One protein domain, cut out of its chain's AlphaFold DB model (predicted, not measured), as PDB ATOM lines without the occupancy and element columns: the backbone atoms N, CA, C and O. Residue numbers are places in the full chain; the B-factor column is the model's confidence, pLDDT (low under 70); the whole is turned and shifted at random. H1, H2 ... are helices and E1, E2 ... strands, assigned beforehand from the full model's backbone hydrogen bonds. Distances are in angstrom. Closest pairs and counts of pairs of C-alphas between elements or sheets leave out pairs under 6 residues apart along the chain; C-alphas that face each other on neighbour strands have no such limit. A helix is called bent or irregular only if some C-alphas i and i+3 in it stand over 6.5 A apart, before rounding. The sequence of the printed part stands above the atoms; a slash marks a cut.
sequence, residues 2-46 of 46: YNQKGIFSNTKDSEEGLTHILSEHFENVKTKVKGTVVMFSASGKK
ATOM      1  N   TYR A   2     149.739 181.989 245.484       74.44
ATOM      2  CA  TYR A   2     149.960 182.894 246.609       74.44
ATOM      3  C   TYR A   2     151.012 183.927 246.195       74.44
ATOM      4  O   TYR A   2     151.820 183.687 245.310       74.44
ATOM      5  N   ASN A   3     150.985 185.110 246.795       72.25
ATOM      6  CA  ASN A   3     151.907 186.205 246.495       72.25
ATOM      7  C   ASN A   3     151.866 186.770 245.069       72.25
ATOM      8  O   ASN A   3     152.880 187.193 244.519       72.25
ATOM      9  N   GLN A   4     150.667 186.899 244.500       69.12
ATOM     10  CA  GLN A   4     150.476 187.547 243.198       69.12
ATOM     11  C   GLN A   4     150.990 189.004 243.163       69.12
ATOM     12  O   GLN A   4     151.345 189.508 242.102       69.12
ATOM     13  N   LYS A   5     151.083 189.675 244.322       72.44
ATOM     14  CA  LYS A   5     151.679 191.017 244.450       72.44
ATOM     15  C   LYS A   5     153.210 191.040 244.338       72.44
ATOM     16  O   LYS A   5     153.779 192.123 244.265       72.44
ATOM     17  N   GLY A   6     153.871 189.883 244.331       68.81
ATOM     18  CA  GLY A   6     155.308 189.771 244.082       68.81
ATOM     19  C   GLY A   6     156.201 190.280 245.201       68.81
ATOM     20  O   GLY A   6     157.359 190.587 244.950       68.81
ATOM     21  N   ILE A   7     155.699 190.314 246.440       78.19
ATOM     22  CA  ILE A   7     156.441 190.810 247.614       78.19
ATOM     23  C   ILE A   7     157.742 190.015 247.839       78.19
ATOM     24  O   ILE A   7     158.705 190.533 248.388       78.19
ATOM     25  N   PHE A   8     157.781 188.766 247.369       78.75
ATOM     26  CA  PHE A   8     158.906 187.836 247.505       78.75
ATOM     27  C   PHE A   8     159.378 187.309 246.144       78.75
ATOM     28  O   PHE A   8     159.964 186.235 246.068       78.75
ATOM     29  N   SER A   9     159.069 188.026 245.055       72.06
ATOM     30  CA  SER A   9     159.430 187.657 243.674       72.06
ATOM     31  C   SER A   9     158.958 186.271 243.205       72.06
ATOM     32  O   SER A   9     159.350 185.816 242.135       72.06
ATOM     33  N   ASN A  10     158.063 185.623 243.949       76.12
ATOM     34  CA  ASN A  10     157.520 184.305 243.647       76.12
ATOM     35  C   ASN A  10     156.056 184.380 243.185       76.12
ATOM     36  O   ASN A  10     155.174 183.650 243.626       76.12
ATOM     37  N   THR A  11     155.801 185.306 242.259       79.19
ATOM     38  CA  THR A  11     154.470 185.656 241.728       79.19
ATOM     39  C   THR A  11     153.736 184.518 241.026       79.19
ATOM     40  O   THR A  11     152.541 184.643 240.764       79.19
ATOM     41  N   LYS A  12     154.442 183.438 240.686       81.31
ATOM     42  CA  LYS A  12     153.898 182.258 240.006       81.31
ATOM     43  C   LYS A  12     153.809 181.035 240.917       81.31
ATOM     44  O   LYS A  12     153.378 179.984 240.450       81.31
ATOM     45  N   ASP A  13     154.172 181.161 242.190       83.88
ATOM     46  CA  ASP A  13     154.120 180.031 243.106       83.88
ATOM     47  C   ASP A  13     152.674 179.691 243.488       83.88
ATOM     48  O   ASP A  13     151.826 180.547 243.782       83.88
ATOM     49  N   SER A  14     152.388 178.395 243.520       88.62
ATOM     50  CA  SER A  14     151.162 177.839 244.079       88.62
ATOM     51  C   SER A  14     151.462 177.133 245.395       88.62
ATOM     52  O   SER A  14     152.551 176.602 245.602       88.62
ATOM     53  N   GLU A  15     150.478 177.117 246.297       89.00
ATOM     54  CA  GLU A  15     150.592 176.413 247.580       89.00
ATOM     55  C   GLU A  15     150.881 174.927 247.361       89.00
ATOM     56  O   GLU A  15     151.698 174.343 248.068       89.00
ATOM     57  N   GLU A  16     150.274 174.345 246.329       90.25
ATOM     58  CA  GLU A  16     150.512 172.973 245.885       90.25
ATOM     59  C   GLU A  16     151.966 172.758 245.457       90.25
ATOM     60  O   GLU A  16     152.598 171.820 245.930       90.25
ATOM     61  N   GLY A  17     152.527 173.646 244.626       91.94
ATOM     62  CA  GLY A  17     153.915 173.543 244.168       91.94
ATOM     63  C   GLY A  17     154.919 173.674 245.313       91.94
ATOM     64  O   GLY A  17     155.858 172.886 245.411       91.94
ATOM     65  N   LEU A  18     154.673 174.608 246.237       91.50
ATOM     66  CA  LEU A  18     155.475 174.743 247.453       91.50
ATOM     67  C   LEU A  18     155.398 173.485 248.322       91.50
ATOM     68  O   LEU A  18     156.422 172.972 248.768       91.50
ATOM     69  N   THR A  19     154.184 172.985 248.563       93.69
ATOM     70  CA  THR A  19     153.961 171.794 249.391       93.69
ATOM     71  C   THR A  19     154.633 170.574 248.770       93.69
ATOM     72  O   THR A  19     155.252 169.792 249.490       93.69
ATOM     73  N   HIS A  20     154.564 170.438 247.445       95.12
ATOM     74  CA  HIS A  20     155.207 169.365 246.700       95.12
ATOM     75  C   HIS A  20     156.728 169.370 246.902       95.12
ATOM     76  O   HIS A  20     157.265 168.399 247.429       95.12
ATOM     77  N   ILE A  21     157.403 170.488 246.606       94.56
ATOM     78  CA  ILE A  21     158.867 170.605 246.743       94.56
ATOM     79  C   ILE A  21     159.313 170.390 248.197       94.56
ATOM     80  O   ILE A  21     160.310 169.715 248.456       94.56
ATOM     81  N   LEU A  22     158.579 170.925 249.177       95.25
ATOM     82  CA  LEU A  22     158.900 170.699 250.590       95.25
ATOM     83  C   LEU A  22     158.746 169.221 250.980       95.25
ATOM     84  O   LEU A  22     159.566 168.705 251.737       95.25
ATOM     85  N   SER A  23     157.741 168.527 250.445       95.81
ATOM     86  CA  SER A  23     157.491 167.109 250.749       95.81
ATOM     87  C   SER A  23     158.546 166.176 250.148       95.81
ATOM     88  O   SER A  23     158.739 165.063 250.640       95.81
ATOM     89  N   GLU A  24     159.275 166.609 249.117       97.12
ATOM     90  CA  GLU A  24     160.433 165.868 248.606       97.12
ATOM     91  C   GLU A  24     161.604 165.864 249.599       97.12
ATOM     92  O   GLU A  24     162.317 164.870 249.689       97.12
ATOM     93  N   HIS A  25     161.762 166.929 250.391       97.12
ATOM     94  CA  HIS A  25     162.930 167.146 251.256       97.12
ATOM     95  C   HIS A  25     162.662 166.892 252.746       97.12
ATOM     96  O   HIS A  25     163.594 166.646 253.513       97.12
ATOM     97  N   PHE A  26     161.401 166.966 253.171       97.69
ATOM     98  CA  PHE A  26     160.991 166.853 254.568       97.69
ATOM     99  C   PHE A  26     159.856 165.842 254.719       97.69
ATOM    100  O   PHE A  26     158.999 165.709 253.849       97.69
ATOM    101  N   GLU A  27     159.838 165.126 255.837       95.19
ATOM    102  CA  GLU A  27     158.759 164.195 256.176       95.19
ATOM    103  C   GLU A  27     157.487 164.922 256.610       95.19
ATOM    104  O   GLU A  27     156.377 164.515 256.273       95.19
ATOM    105  N   ASN A  28     157.646 166.012 257.362       96.12
ATOM    106  CA  ASN A  28     156.534 166.749 257.941       96.12
ATOM    107  C   ASN A  28     156.488 168.140 257.330       96.12
ATOM    108  O   ASN A  28     157.396 168.937 257.559       96.12
ATOM    109  N   VAL A  29     155.418 168.447 256.602       96.50
ATOM    110  CA  VAL A  29     155.201 169.752 255.971       96.50
ATOM    111  C   VAL A  29     153.818 170.268 256.338       96.50
ATOM    112  O   VAL A  29     152.826 169.544 256.264       96.50
ATOM    113  N   LYS A  30     153.745 171.537 256.740       95.69
ATOM    114  CA  LYS A  30     152.492 172.264 256.961       95.69
ATOM    115  C   LYS A  30     152.565 173.603 256.254       95.69
ATOM    116  O   LYS A  30     153.486 174.377 256.504       95.69
ATOM    117  N   THR A  31     151.571 173.894 255.431       92.88
ATOM    118  CA  THR A  31     151.411 175.167 254.728       92.88
ATOM    119  C   THR A  31     150.126 175.853 255.180       92.88
ATOM    120  O   THR A  31     149.173 175.216 255.635       92.88
ATOM    121  N   LYS A  32     150.134 177.188 255.171       92.69
ATOM    122  CA  LYS A  32     148.962 178.002 255.492       92.69
ATOM    123  C   LYS A  32     148.999 179.318 254.734       92.69
ATOM    124  O   LYS A  32     149.891 180.141 254.953       92.69
ATOM    125  N   VAL A  33     147.973 179.563 253.927       88.69
ATOM    126  CA  VAL A  33     147.752 180.866 253.292       88.69
ATOM    127  C   VAL A  33     147.277 181.892 254.330       88.69
ATOM    128  O   VAL A  33     146.346 181.658 255.108       88.69
ATOM    129  N   LYS A  34     147.918 183.061 254.340       88.44
ATOM    130  CA  LYS A  34     147.543 184.243 255.122       88.44
ATOM    131  C   LYS A  34     147.473 185.456 254.200       88.44
ATOM    132  O   LYS A  34     148.478 186.087 253.894       88.44
ATOM    133  N   GLY A  35     146.263 185.791 253.752       86.75
ATOM    134  CA  GLY A  35     146.054 186.876 252.795       86.75
ATOM    135  C   GLY A  35     146.797 186.596 251.489       86.75
ATOM    136  O   GLY A  35     146.502 185.616 250.816       86.75
ATOM    137  N   THR A  36     147.773 187.440 251.149       84.88
ATOM    138  CA  THR A  36     148.581 187.280 249.931       84.88
ATOM    139  C   THR A  36     149.867 186.477 250.140       84.88
ATOM    140  O   THR A  36     150.647 186.377 249.205       84.88
ATOM    141  N   VAL A  37     150.140 185.931 251.324       84.69
ATOM    142  CA  VAL A  37     151.387 185.195 251.599       84.69
ATOM    143  C   VAL A  37     151.092 183.768 252.049       84.69
ATOM    144  O   VAL A  37     149.990 183.478 252.513       84.69
ATOM    145  N   VAL A  38     152.078 182.880 251.936       88.56
ATOM    146  CA  VAL A  38     152.032 181.538 252.526       88.56
ATOM    147  C   VAL A  38     153.098 181.427 253.599       88.56
ATOM    148  O   VAL A  38     154.247 181.808 253.395       88.56
ATOM    149  N   MET A  39     152.694 180.904 254.751       91.56
ATOM    150  CA  MET A  39     153.600 180.464 255.802       91.56
ATOM    151  C   MET A  39     153.754 178.951 255.699       91.56
ATOM    152  O   MET A  39     152.756 178.247 255.533       91.56
ATOM    153  N   PHE A  40     154.979 178.454 255.839       92.94
ATOM    154  CA  PHE A  40     155.245 177.023 255.912       92.94
ATOM    155  C   PHE A  40     156.054 176.668 257.161       92.94
ATOM    156  O   PHE A  40     156.789 177.490 257.707       92.94
ATOM    157  N   SER A  41     155.907 175.427 257.609       95.75
ATOM    158  CA  SER A  41     156.750 174.786 258.613       95.75
ATOM    159  C   SER A  41     157.110 173.401 258.095       95.75
ATOM    160  O   SER A  41     156.228 172.674 257.631       95.75
ATOM    161  N   ALA A  42     158.396 173.063 258.137       96.62
ATOM    162  CA  ALA A  42     158.903 171.781 257.679       96.62
ATOM    163  C   ALA A  42     159.904 171.202 258.687       96.62
ATOM    164  O   ALA A  42     160.707 171.941 259.261       96.62
ATOM    165  N   SER A  43     159.845 169.892 258.918       96.81
ATOM    166  CA  SER A  43     160.731 169.183 259.849       96.81
ATOM    167  C   SER A  43     160.929 167.722 259.447       96.81
ATOM    168  O   SER A  43     160.152 167.171 258.669       96.81
ATOM    169  N   GLY A  44     161.953 167.078 260.016       95.94
ATOM    170  CA  GLY A  44     162.341 165.717 259.634       95.94
ATOM    171  C   GLY A  44     162.945 165.720 258.236       95.94
ATOM    172  O   GLY A  44     162.310 165.285 257.283       95.94
ATOM    173  N   LYS A  45     164.128 166.330 258.099       93.44
ATOM    174  CA  LYS A  45     164.856 166.359 256.829       93.44
ATOM    175  C   LYS A  45     165.212 164.923 256.429       93.44
ATOM    176  O   LYS A  45     165.714 164.186 257.277       93.44
ATOM    177  N   LYS A  46     164.937 164.576 255.175       90.31
ATOM    178  CA  LYS A  46     165.270 163.280 254.577       90.31
ATOM    179  C   LYS A  46     166.757 163.162 254.246       90.31
ATOM    180  O   LYS A  46     167.407 164.217 254.037       90.31
TER     181      LYS A  46
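Overview. This is residues 2 to 46 of the 46 residues of the protein "SAM-dependent methyltransferase" of Escherichia coli (UniProt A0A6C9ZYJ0). A long two-stranded hairpin, E1 and E2, has one helix, H1, packed along one of its faces, while an irregular stretch of loops, residues 2 to 14, leads in near the end of the hairpin where E1 turns into E2. At the far end of the helix the chain folds straight back into E1, with no residue between. The printed part has 45 residues, with one named helix and two named strands in the order H1, E1, E2; the sheet has the order E1 - E2 and is antiparallel, and the class is mixed, helices and strands. The whole is only just compact, close to loose, with a radius of gyration of the C-alphas of 10.9 A, and its outline is only just elongated, with spans of 32 by 16 by 14 A.

Along the chain. Residues 2 to 14 hold no named element, and C-alpha 2 is at (149.960, 182.894, 246.609). H1 follows as residues 15 to 25, from C-alpha 15 at (150.592, 176.413, 247.580), and is 15.9 A long from first to last C-alpha. E1 is residues 26 to 34, 22.0 A long. E2 is residues 37 to 45, 23.7 A long, and ends with C-alpha 45 at (164.856, 166.359, 256.829).

Arrangement. E1 and E2 are antiparallel neighbours, with 168 degrees between their N-to-C directions, and form a hairpin with a tight link of 2 residues. C-alphas 26 and 45 face each other at 4.5 A, and C-alphas 34 and 37 do so at 5.3 A. N 30 and O 41 are within hydrogen-bond range at 2.9 A, and so are N 34 and O 37 at 2.8 A. The link from H1 to E1 is tight. H1 and E1 have 7 pairs of C-alphas within 8 A; the closest are those of Ser 23 and Val 29, 6.3 A apart. H1 and E2 have 3 such pairs; the closest are the C-alphas of His 25 and Lys 45, 5.9 A apart. The centres of H1 and E1 are 8.3 A apart, and those of H1 and E2 9.3 A. In H1, which is not bent, 6 of 7 O i to N i+4 pairs are within hydrogen-bond range.

Size, cuts and confidence. The two C-alphas farthest apart in the domain are those of Lys 5 and Lys 46, at 32.5 A, and the first and last printed C-alphas, of Tyr 2 and Lys 46, are 26.1 A apart. The printed part has no cut, and Lys 46 is the chain's last residue. Neither link between named elements is long. The mean pLDDT of the printed part is 88.2, and residues 4 and 6 of the model are under 70.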